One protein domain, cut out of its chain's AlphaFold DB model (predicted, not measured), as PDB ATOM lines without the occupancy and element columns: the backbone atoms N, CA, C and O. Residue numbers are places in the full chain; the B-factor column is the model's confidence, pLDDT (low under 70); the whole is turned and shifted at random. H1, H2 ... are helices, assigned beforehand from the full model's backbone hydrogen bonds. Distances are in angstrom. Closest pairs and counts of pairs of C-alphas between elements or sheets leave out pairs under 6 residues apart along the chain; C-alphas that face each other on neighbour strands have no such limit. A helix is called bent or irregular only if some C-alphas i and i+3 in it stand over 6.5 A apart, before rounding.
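Overview. This is residues 2 to 78 of the 886 residues of an uncharacterized protein of Vitrella brassicaformis (strain CCMP3155) (UniProt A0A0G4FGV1). A long helix, H1, makes one side of a slender rod, and the chain then folds back, with the short helix H2 and then the helix H3 one after the other on the way back. H2 packs slantwise on H1 near the turn, while H3 touches no helix and its residues 65 to 77 stick out with Asn 78 after them. The printed part has 77 residues with three named helices, in the order H1, H2, H3, and no named strand; its class is all helix. It is extended, with a radius of gyration of the C-alphas of 18.1 A, and spans 58 by 22 by 18 A.

Arrangement. H1, residues 2 to 34, touches H2, residues 41 to 51, with its residues 22 to 32 alone. The closest C-alphas of the two are those of Arg 29 and Tyr 43, 6.1 A apart, and 10 pairs of C-alphas lie within 8 A. Their lines stand at a steep tilt of 45 degrees, and they run opposite ways. H3, residues 57 to 77, touches no helix. H3 and H1 are near each other, with no pair of C-alphas within 8 A but 5 pairs within 10 A. H2 and H3 are apart, though they follow each other in the chain. In H1, H2 and H3 every pair of O of residue i and N of residue i+4 is within hydrogen-bond range.

Along the chain. H1 begins at C-alpha 2, at (-15.270, -24.387, 51.464), and ends at C-alpha 34, at (-12.960, 21.506, 37.247). It has 33 residues and measures 48.1 A from first to last C-alpha. H2, Pro 41 to Leu 51, measures 14.9 A from first to last C-alpha. H3, Lys 57 to Arg 77, measures 30.2 A and ends at C-alpha 77, at (5.114, -32.520, 42.238). No helix is bent.

Size, cuts and confidence. The two C-alphas farthest apart are those of Gly 36 and Asn 78, 59.0 A, while the first and last printed C-alphas, those of Gly 2 and Asn 78, are 22.8 A apart. Residues 2 to 10 and 16 to 21, which belong to H1, stand free, and so do residues 65 to 78, of which 65 to 77 belong to H3. The printed part has no cut. The link from H1 to H2 is short, with 6 residues, and the link from H2 to H3 is tight, with 5. The mean pLDDT of the printed part is 89.8, and residues 57 to 58, which belong to H3, are under 70.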
ATOM      1  N   GLY A   2     -15.496 -25.686  50.786       92.81
ATOM      2  CA  GLY A   2     -15.270 -24.387  51.464       92.81
ATOM      3  C   GLY A   2     -14.121 -23.505  50.939       92.81
ATOM      4  O   GLY A   2     -14.337 -22.325  50.660       92.81
ATOM      5  N   GLN A   3     -12.926 -24.068  50.710       86.56
ATOM      6  CA  GLN A   3     -11.775 -23.303  50.191       86.56
ATOM      7  C   GLN A   3     -12.037 -22.660  48.813       86.56
ATOM      8  O   GLN A   3     -11.566 -21.554  48.556       86.56
ATOM      9  N   ALA A   4     -12.818 -23.303  47.935       82.88
ATOM     10  CA  ALA A   4     -13.147 -22.749  46.619       82.88
ATOM     11  C   ALA A   4     -14.047 -21.507  46.742       82.88
ATOM     12  O   ALA A   4     -13.786 -20.483  46.111       82.88
ATOM     13  N   GLN A   5     -15.046 -21.545  47.633       90.12
ATOM     14  CA  GLN A   5     -15.885 -20.378  47.922       90.12
ATOM     15  C   GLN A   5     -15.071 -19.221  48.525       90.12
ATOM     16  O   GLN A   5     -15.303 -18.064  48.172       90.12
ATOM     17  N   GLN A   6     -14.084 -19.508  49.383       91.62
ATOM     18  CA  GLN A   6     -13.166 -18.488  49.903       91.62
ATOM     19  C   GLN A   6     -12.299 -17.861  48.797       91.62
ATOM     20  O   GLN A   6     -12.164 -16.635  48.772       91.62
ATOM     21  N   ARG A   7     -11.773 -18.649  47.842       86.69
ATOM     22  CA  ARG A   7     -11.057 -18.109  46.665       86.69
ATOM     23  C   ARG A   7     -11.957 -17.185  45.839       86.69
ATOM     24  O   ARG A   7     -11.570 -16.046  45.588       86.69
ATOM     25  N   VAL A   8     -13.179 -17.612  45.510       90.38
ATOM     26  CA  VAL A   8     -14.152 -16.788  44.761       90.38
ATOM     27  C   VAL A   8     -14.492 -15.493  45.510       90.38
ATOM     28  O   VAL A   8     -14.485 -14.423  44.901       90.38
ATOM     29  N   LYS A   9     -14.714 -15.543  46.833       93.12
ATOM     30  CA  LYS A   9     -14.916 -14.338  47.661       93.12
ATOM     31  C   LYS A   9     -13.698 -13.400  47.613       93.12
ATOM     32  O   LYS A   9     -13.878 -12.193  47.455       93.12
ATOM     33  N   ARG A  10     -12.466 -13.927  47.674       92.88
ATOM     34  CA  ARG A  10     -11.225 -13.127  47.603       92.88
ATOM     35  C   ARG A  10     -11.017 -12.475  46.230       92.88
ATOM     36  O   ARG A  10     -10.602 -11.319  46.179       92.88
ATOM     37  N   VAL A  11     -11.337 -13.172  45.137       91.44
ATOM     38  CA  VAL A  11     -11.285 -12.613  43.770       91.44
ATOM     39  C   VAL A  11     -12.348 -11.525  43.587       91.44
ATOM     40  O   VAL A  11     -12.010 -10.429  43.147       91.44
ATOM     41  N   LYS A  12     -13.602 -11.768  44.005       91.62
ATOM     42  CA  LYS A  12     -14.674 -10.754  43.961       91.62
ATOM     43  C   LYS A  12     -14.316  -9.500  44.769       91.62
ATOM     44  O   LYS A  12     -14.497  -8.395  44.265       91.62
ATOM     45  N   ARG A  13     -13.741  -9.657  45.970       94.38
ATOM     46  CA  ARG A  13     -13.257  -8.530  46.788       94.38
ATOM     47  C   ARG A  13     -12.160  -7.729  46.072       94.38
ATOM     48  O   ARG A  13     -12.312  -6.522  45.932       94.38
ATOM     49  N   LYS A  14     -11.122  -8.386  45.539       91.12
ATOM     50  CA  LYS A  14     -10.061  -7.710  44.762       91.12
ATOM     51  C   LYS A  14     -10.599  -6.972  43.527       91.12
ATOM     52  O   LYS A  14     -10.115  -5.892  43.203       91.12
ATOM     53  N   ALA A  15     -11.591  -7.535  42.833       87.88
ATOM     54  CA  ALA A  15     -12.225  -6.897  41.677       87.88
ATOM     55  C   ALA A  15     -13.022  -5.637  42.067       87.88
ATOM     56  O   ALA A  15     -12.963  -4.626  41.364       87.88
ATOM     57  N   ALA A  16     -13.725  -5.672  43.204       91.38
ATOM     58  CA  ALA A  16     -14.402  -4.507  43.765       91.38
ATOM     59  C   ALA A  16     -13.398  -3.420  44.196       91.38
ATOM     60  O   ALA A  16     -13.534  -2.277  43.771       91.38
ATOM     61  N   GLU A  17     -12.339  -3.785  44.929       93.06
ATOM     62  CA  GLU A  17     -11.257  -2.871  45.340       93.06
ATOM     63  C   GLU A  17     -10.580  -2.192  44.130       93.06
ATOM     64  O   GLU A  17     -10.319  -0.989  44.152       93.06
ATOM     65  N   ALA A  18     -10.340  -2.929  43.038       88.06
ATOM     66  CA  ALA A  18      -9.788  -2.371  41.800       88.06
ATOM     67  C   ALA A  18     -10.768  -1.414  41.094       88.06
ATOM     68  O   ALA A  18     -10.365  -0.354  40.611       88.06
ATOM     69  N   THR A  19     -12.060  -1.757  41.070       91.62
ATOM     70  CA  THR A  19     -13.112  -0.916  40.479       91.62
ATOM     71  C   THR A  19     -13.257   0.390  41.265       91.62
ATOM     72  O   THR A  19     -13.226   1.464  40.662       91.62
ATOM     73  N   GLN A  20     -13.304   0.305  42.599       95.06
ATOM     74  CA  GLN A  20     -13.392   1.433  43.529       95.06
ATOM     75  C   GLN A  20     -12.186   2.377  43.410       95.06
ATOM     76  O   GLN A  20     -12.372   3.583  43.269       95.06
ATOM     77  N   LYS A  21     -10.951   1.851  43.365       94.00
ATOM     78  CA  LYS A  21      -9.757   2.677  43.089       94.00
ATOM     79  C   LYS A  21      -9.850   3.388  41.738       94.00
ATOM     80  O   LYS A  21      -9.479   4.553  41.633       94.00
ATOM     81  N   SER A  22     -10.389   2.721  40.717       94.38
ATOM     82  CA  SER A  22     -10.559   3.328  39.393       94.38
ATOM     83  C   SER A  22     -11.667   4.390  39.328       94.38
ATOM     84  O   SER A  22     -11.602   5.267  38.471       94.38
ATOM     85  N   TYR A  23     -12.648   4.337  40.237       95.88
ATOM     86  CA  TYR A  23     -13.656   5.383  40.432       95.88
ATOM     87  C   TYR A  23     -13.054   6.605  41.137       95.88
ATOM     88  O   TYR A  23     -13.201   7.718  40.644       95.88
ATOM     89  N   PHE A  24     -12.295   6.403  42.223       96.75
ATOM     90  CA  PHE A  24     -11.605   7.503  42.906       96.75
ATOM     91  C   PHE A  24     -10.596   8.220  42.001       96.75
ATOM     92  O   PHE A  24     -10.600   9.445  41.970       96.75
ATOM     93  N   LEU A  25      -9.805   7.491  41.201       96.69
ATOM     94  CA  LEU A  25      -8.911   8.108  40.209       96.69
ATOM     95  C   LEU A  25      -9.682   8.918  39.154       96.69
ATOM     96  O   LEU A  25      -9.243  10.004  38.795       96.69
ATOM     97  N   LYS A  26     -10.843   8.437  38.681       97.12
ATOM     98  CA  LYS A  26     -11.705   9.220  37.778       97.12
ATOM     99  C   LYS A  26     -12.228  10.495  38.444       97.12
ATOM    100  O   LYS A  26     -12.165  11.547  37.823       97.12
ATOM    101  N   ARG A  27     -12.712  10.419  39.690       97.62
ATOM    102  CA  ARG A  27     -13.225  11.592  40.414       97.62
ATOM    103  C   ARG A  27     -12.126  12.615  40.709       97.62
ATOM    104  O   ARG A  27     -12.354  13.796  40.513       97.62
ATOM    105  N   ALA A  28     -10.941  12.169  41.126       96.25
ATOM    106  CA  ALA A  28      -9.798  13.054  41.355       96.25
ATOM    107  C   ALA A  28      -9.315  13.723  40.057       96.25
ATOM    108  O   ALA A  28      -8.925  14.884  40.083       96.25
ATOM    109  N   ARG A  29      -9.392  13.022  38.913       97.19
ATOM    110  CA  ARG A  29      -9.132  13.625  37.600       97.19
ATOM    111  C   ARG A  29     -10.158  14.710  37.262       97.19
ATOM    112  O   ARG A  29      -9.743  15.794  36.886       97.19
ATOM    113  N   LEU A  30     -11.453  14.417  37.404       97.25
ATOM    114  CA  LEU A  30     -12.529  15.374  37.115       97.25
ATOM    115  C   LEU A  30     -12.432  16.619  38.007       97.25
ATOM    116  O   LEU A  30     -12.526  17.722  37.492       97.25
ATOM    117  N   GLN A  31     -12.137  16.453  39.302       97.06
ATOM    118  CA  GLN A  31     -11.901  17.585  40.203       97.06
ATOM    119  C   GLN A  31     -10.747  18.466  39.701       97.06
ATOM    120  O   GLN A  31     -10.918  19.664  39.560       97.06
ATOM    121  N   ALA A  32      -9.610  17.879  39.318       95.50
ATOM    122  CA  ALA A  32      -8.487  18.645  38.768       95.50
ATOM    123  C   ALA A  32      -8.751  19.241  37.362       95.50
ATOM    124  O   ALA A  32      -8.030  20.147  36.944       95.50
ATOM    125  N   GLU A  33      -9.764  18.765  36.629       96.44
ATOM    126  CA  GLU A  33     -10.262  19.408  35.403       96.44
ATOM    127  C   GLU A  33     -11.189  20.593  35.724       96.44
ATOM    128  O   GLU A  33     -11.062  21.634  35.081       96.44
ATOM    129  N   GLU A  34     -12.068  20.455  36.724       97.31
ATOM    130  CA  GLU A  34     -12.960  21.506  37.247       97.31
ATOM    131  C   GLU A  34     -12.174  22.650  37.914       97.31
ATOM    132  O   GLU A  34     -12.455  23.820  37.662       97.31
ATOM    133  N   ASP A  35     -11.138  22.322  38.691       96.69
ATOM    134  CA  ASP A  35     -10.247  23.274  39.365       96.69
ATOM    135  C   ASP A  35      -9.270  23.977  38.387       96.69
ATOM    136  O   ASP A  35      -8.435  24.776  38.807       96.69
ATOM    137  N   GLY A  36      -9.301  23.643  37.088       96.81
ATOM    138  CA  GLY A  36      -8.397  24.180  36.058       96.81
ATOM    139  C   GLY A  36      -6.958  23.636  36.087       96.81
ATOM    140  O   GLY A  36      -6.165  23.940  35.194       96.81
ATOM    141  N   ASN A  37      -6.619  22.784  37.057       96.88
ATOM    142  CA  ASN A  37      -5.275  22.271  37.356       96.88
ATOM    143  C   ASN A  37      -4.765  21.186  36.378       96.88
ATOM    144  O   ASN A  37      -4.074  20.242  36.763       96.88
ATOM    145  N   GLN A  38      -5.045  21.320  35.078       94.38
ATOM    146  CA  GLN A  38      -4.616  20.359  34.048       94.38
ATOM    147  C   GLN A  38      -3.094  20.360  33.794       94.38
ATOM    148  O   GLN A  38      -2.559  19.435  33.179       94.38
ATOM    149  N   SER A  39      -2.380  21.380  34.276       94.75
ATOM    150  CA  SER A  39      -0.915  21.463  34.276       94.75
ATOM    151  C   SER A  39      -0.257  20.773  35.480       94.75
ATOM    152  O   SER A  39       0.946  20.515  35.431       94.75
ATOM    153  N   ASP A  40      -1.011  20.435  36.533       96.25
ATOM    154  CA  ASP A  40      -0.482  19.824  37.758       96.25
ATOM    155  C   ASP A  40       0.136  18.437  37.453       96.25
ATOM    156  O   ASP A  40      -0.531  17.581  36.848       96.25
ATOM    157  N   PRO A  41       1.385  18.147  37.881       94.31
ATOM    158  CA  PRO A  41       1.965  16.806  37.764       94.31
ATOM    159  C   PRO A  41       1.086  15.712  38.397       94.31
ATOM    160  O   PRO A  41       1.109  14.566  37.943       94.31
ATOM    161  N   THR A  42       0.262  16.047  39.390       93.88
ATOM    162  CA  THR A  42      -0.752  15.176  40.000       93.88
ATOM    163  C   THR A  42      -1.843  14.797  38.997       93.88
ATOM    164  O   THR A  42      -2.132  13.607  38.838       93.88
ATOM    165  N   TYR A  43      -2.402  15.758  38.251       96.69
ATOM    166  CA  TYR A  43      -3.373  15.482  37.184       96.69
ATOM    167  C   TYR A  43      -2.756  14.627  36.070       96.69
ATOM    168  O   TYR A  43      -3.363  13.639  35.635       96.69
ATOM    169  N   GLN A  44      -1.521  14.934  35.657       96.06
ATOM    170  CA  GLN A  44      -0.797  14.120  34.675       96.06
ATOM    171  C   GLN A  44      -0.578  12.686  35.185       96.06
ATOM    172  O   GLN A  44      -0.831  11.720  34.460       96.06
ATOM    173  N   GLN A  45      -0.187  12.515  36.452       96.50
ATOM    174  CA  GLN A  45       0.030  11.205  37.068       96.50
ATOM    175  C   GLN A  45      -1.277  10.401  37.212       96.50
ATOM    176  O   GLN A  45      -1.281   9.189  36.970       96.50
ATOM    177  N   ILE A  46      -2.393  11.043  37.570       96.31
ATOM    178  CA  ILE A  46      -3.721  10.413  37.629       96.31
ATOM    179  C   ILE A  46      -4.172   9.997  36.221       96.31
ATOM    180  O   ILE A  46      -4.596   8.855  36.022       96.31
ATOM    181  N   SER A  47      -4.019  10.875  35.227       95.62
ATOM    182  CA  SER A  47      -4.340  10.583  33.826       95.62
ATOM    183  C   SER A  47      -3.504   9.426  33.274       95.62
ATOM    184  O   SER A  47      -4.066   8.484  32.718       95.62
ATOM    185  N   MET A  48      -2.195   9.402  33.535       95.56
ATOM    186  CA  MET A  48      -1.308   8.266  33.245       95.56
ATOM    187  C   MET A  48      -1.778   6.962  33.912       95.56
ATOM    188  O   MET A  48      -1.760   5.899  33.290       95.56
ATOM    189  N   GLN A  49      -2.230   7.009  35.169       93.44
ATOM    190  CA  GLN A  49      -2.767   5.829  35.861       93.44
ATOM    191  C   GLN A  49      -4.110   5.346  35.292       93.44
ATOM    192  O   GLN A  49      -4.386   4.146  35.349       93.44
ATOM    193  N   LEU A  50      -4.926   6.241  34.728       93.75
ATOM    194  CA  LEU A  50      -6.183   5.901  34.056       93.75
ATOM    195  C   LEU A  50      -5.978   5.374  32.625       93.75
ATOM    196  O   LEU A  50      -6.730   4.485  32.219       93.75
ATOM    197  N   LEU A  51      -4.977   5.897  31.907       90.94
ATOM    198  CA  LEU A  51      -4.612   5.530  30.530       90.94
ATOM    199  C   LEU A  51      -3.829   4.214  30.426       90.94
ATOM    200  O   LEU A  51      -3.883   3.561  29.386       90.94
ATOM    201  N   ARG A  52      -3.117   3.794  31.484       88.00
ATOM    202  CA  ARG A  52      -2.416   2.497  31.505       88.00
ATOM    203  C   ARG A  52      -3.378   1.367  31.101       88.00
ATOM    204  O   ARG A  52      -4.422   1.223  31.745       88.00
ATOM    205  N   PRO A  53      -3.036   0.543  30.088       70.62
ATOM    206  CA  PRO A  53      -3.965  -0.419  29.509       70.62
ATOM    207  C   PRO A  53      -4.469  -1.384  30.579       70.62
ATOM    208  O   PRO A  53      -3.719  -2.183  31.153       70.62
ATOM    209  N   ARG A  54      -5.769  -1.284  30.877       72.06
ATOM    210  CA  ARG A  54      -6.423  -2.141  31.862       72.06
ATOM    211  C   ARG A  54      -6.419  -3.560  31.314       72.06
ATOM    212  O   ARG A  54      -7.114  -3.843  30.342       72.06
ATOM    213  N   LYS A  55      -5.670  -4.458  31.961       74.00
ATOM    214  CA  LYS A  55      -5.786  -5.901  31.710       74.00
ATOM    215  C   LYS A  55      -7.263  -6.276  31.809       74.00
ATOM    216  O   LYS A  55      -7.908  -5.922  32.800       74.00
ATOM    217  N   SER A  56      -7.788  -6.910  30.762       73.62
ATOM    218  CA  SER A  56      -9.216  -7.210  30.659       73.62
ATOM    219  C   SER A  56      -9.683  -8.092  31.822       73.62
ATOM    220  O   SER A  56      -8.875  -8.685  32.549       73.62
ATOM    221  N   LYS A  57     -11.003  -8.187  32.019       69.62
ATOM    222  CA  LYS A  57     -11.550  -9.071  33.057       69.62
ATOM    223  C   LYS A  57     -11.132 -10.525  32.800       69.62
ATOM    224  O   LYS A  57     -10.800 -11.198  33.773       69.62
ATOM    225  N   GLU A  58     -11.046 -10.959  31.537       69.38
ATOM    226  CA  GLU A  58     -10.445 -12.248  31.163       69.38
ATOM    227  C   GLU A  58      -8.970 -12.296  31.576       69.38
ATOM    228  O   GLU A  58      -8.621 -13.107  32.421       69.38
ATOM    229  N   SER A  59      -8.125 -11.358  31.131       76.25
ATOM    230  CA  SER A  59      -6.678 -11.354  31.425       76.25
ATOM    231  C   SER A  59      -6.338 -11.434  32.927       76.25
ATOM    232  O   SER A  59      -5.337 -12.044  33.319       76.25
ATOM    233  N   ILE A  60      -7.170 -10.847  33.795       74.62
ATOM    234  CA  ILE A  60      -7.032 -10.965  35.256       74.62
ATOM    235  C   ILE A  60      -7.461 -12.358  35.748       74.62
ATOM    236  O   ILE A  60      -6.776 -12.936  36.596       74.62
ATOM    237  N   VAL A  61      -8.567 -12.905  35.235       75.25
ATOM    238  CA  VAL A  61      -9.035 -14.266  35.546       75.25
ATOM    239  C   VAL A  61      -8.043 -15.317  35.045       75.25
ATOM    240  O   VAL A  61      -7.676 -16.192  35.823       75.25
ATOM    241  N   ASP A  62      -7.533 -15.193  33.823       77.19
ATOM    242  CA  ASP A  62      -6.558 -16.100  33.215       77.19
ATOM    243  C   ASP A  62      -5.224 -16.085  33.961       77.19
ATOM    244  O   ASP A  62      -4.639 -17.144  34.193       77.19
ATOM    245  N   LYS A  63      -4.764 -14.917  34.438       83.81
ATOM    246  CA  LYS A  63      -3.583 -14.863  35.315       83.81
ATOM    247  C   LYS A  63      -3.817 -15.625  36.620       83.81
ATOM    248  O   LYS A  63      -2.940 -16.377  37.034       83.81
ATOM    249  N   TYR A  64      -4.977 -15.466  37.264       80.62
ATOM    250  CA  TYR A  64      -5.282 -16.216  38.489       80.62
ATOM    251  C   TYR A  64      -5.525 -17.708  38.236       80.62
ATOM    252  O   TYR A  64      -5.149 -18.520  39.078       80.62
ATOM    253  N   LYS A  65      -6.089 -18.076  37.081       84.69
ATOM    254  CA  LYS A  65      -6.233 -19.463  36.631       84.69
ATOM    255  C   LYS A  65      -4.856 -20.106  36.458       84.69
ATOM    256  O   LYS A  65      -4.610 -21.136  37.072       84.69
ATOM    257  N   LYS A  66      -3.933 -19.445  35.749       89.00
ATOM    258  CA  LYS A  66      -2.549 -19.907  35.565       89.00
ATOM    259  C   LYS A  66      -1.769 -19.987  36.885       89.00
ATOM    260  O   LYS A  66      -1.086 -20.976  37.112       89.00
ATOM    261  N   GLU A  67      -1.918 -19.012  37.790       88.38
ATOM    262  CA  GLU A  67      -1.329 -19.074  39.144       88.38
ATOM    263  C   GLU A  67      -1.864 -20.252  39.980       88.38
ATOM    264  O   GLU A  67      -1.115 -20.858  40.747       88.38
ATOM    265  N   ASP A  68      -3.157 -20.569  39.885       84.00
ATOM    266  CA  ASP A  68      -3.737 -21.696  40.619       84.00
ATOM    267  C   ASP A  68      -3.435 -23.047  39.946       84.00
ATOM    268  O   ASP A  68      -3.214 -24.019  40.665       84.00
ATOM    269  N   GLU A  69      -3.331 -23.113  38.614       91.38
ATOM    270  CA  GLU A  69      -2.826 -24.277  37.866       91.38
ATOM    271  C   GLU A  69      -1.362 -24.575  38.212       91.38
ATOM    272  O   GLU A  69      -1.022 -25.717  38.511       91.38
ATOM    273  N   GLU A  70      -0.501 -23.557  38.268       91.81
ATOM    274  CA  GLU A  70       0.902 -23.684  38.680       91.81
ATOM    275  C   GLU A  70       1.026 -24.177  40.132       91.81
ATOM    276  O   GLU A  70       1.802 -25.092  40.422       91.81
ATOM    277  N   ARG A  71       0.195 -23.661  41.051       86.94
ATOM    278  CA  ARG A  71       0.110 -24.163  42.437       86.94
ATOM    279  C   ARG A  71      -0.410 -25.596  42.519       86.94
ATOM    280  O   ARG A  71       0.055 -26.354  43.367       86.94
ATOM    281  N   GLU A  72      -1.370 -25.971  41.681       88.62
ATOM    282  CA  GLU A  72      -1.891 -27.336  41.586       88.62
ATOM    283  C   GLU A  72      -0.806 -28.298  41.067       88.62
ATOM    284  O   GLU A  72      -0.642 -29.401  41.589       88.62
ATOM    285  N   LEU A  73       0.003 -27.854  40.102       91.31
ATOM    286  CA  LEU A  73       1.134 -28.595  39.544       91.31
ATOM    287  C   LEU A  73       2.277 -28.734  40.570       91.31
ATOM    288  O   LEU A  73       2.797 -29.833  40.759       91.31
ATOM    289  N   HIS A  74       2.598 -27.675  41.320       89.25
ATOM    290  CA  HIS A  74       3.552 -27.719  42.435       89.25
ATOM    291  C   HIS A  74       3.080 -28.652  43.566       89.25
ATOM    292  O   HIS A  74       3.856 -29.456  44.079       89.25
ATOM    293  N   ARG A  75       1.781 -28.637  43.905       89.31
ATOM    294  CA  ARG A  75       1.170 -29.595  44.849       89.31
ATOM    295  C   ARG A  75       1.256 -31.042  44.365       89.31
ATOM    296  O   ARG A  75       1.475 -31.928  45.184       89.31
ATOM    297  N   LYS A  76       1.094 -31.286  43.061       88.06
ATOM    298  CA  LYS A  76       1.244 -32.620  42.457       88.06
ATOM    299  C   LYS A  76       2.701 -33.090  42.467       88.06
ATOM    300  O   LYS A  76       2.936 -34.228  42.843       88.06
ATOM    301  N   ARG A  77       3.668 -32.217  42.150       89.19
ATOM    302  CA  ARG A  77       5.114 -32.520  42.238       89.19
ATOM    303  C   ARG A  77       5.578 -32.812  43.669       89.19
ATOM    304  O   ARG A  77       6.403 -33.696  43.863       89.19
ATOM    305  N   ASN A  78       5.028 -32.110  44.661       88.00
ATOM    306  CA  ASN A  78       5.447 -32.242  46.063       88.00
ATOM    307  C   ASN A  78       4.638 -33.285  46.859       88.00
ATOM    308  O   ASN A  78       4.891 -33.479  48.049       88.00
TER     309      ASN A  78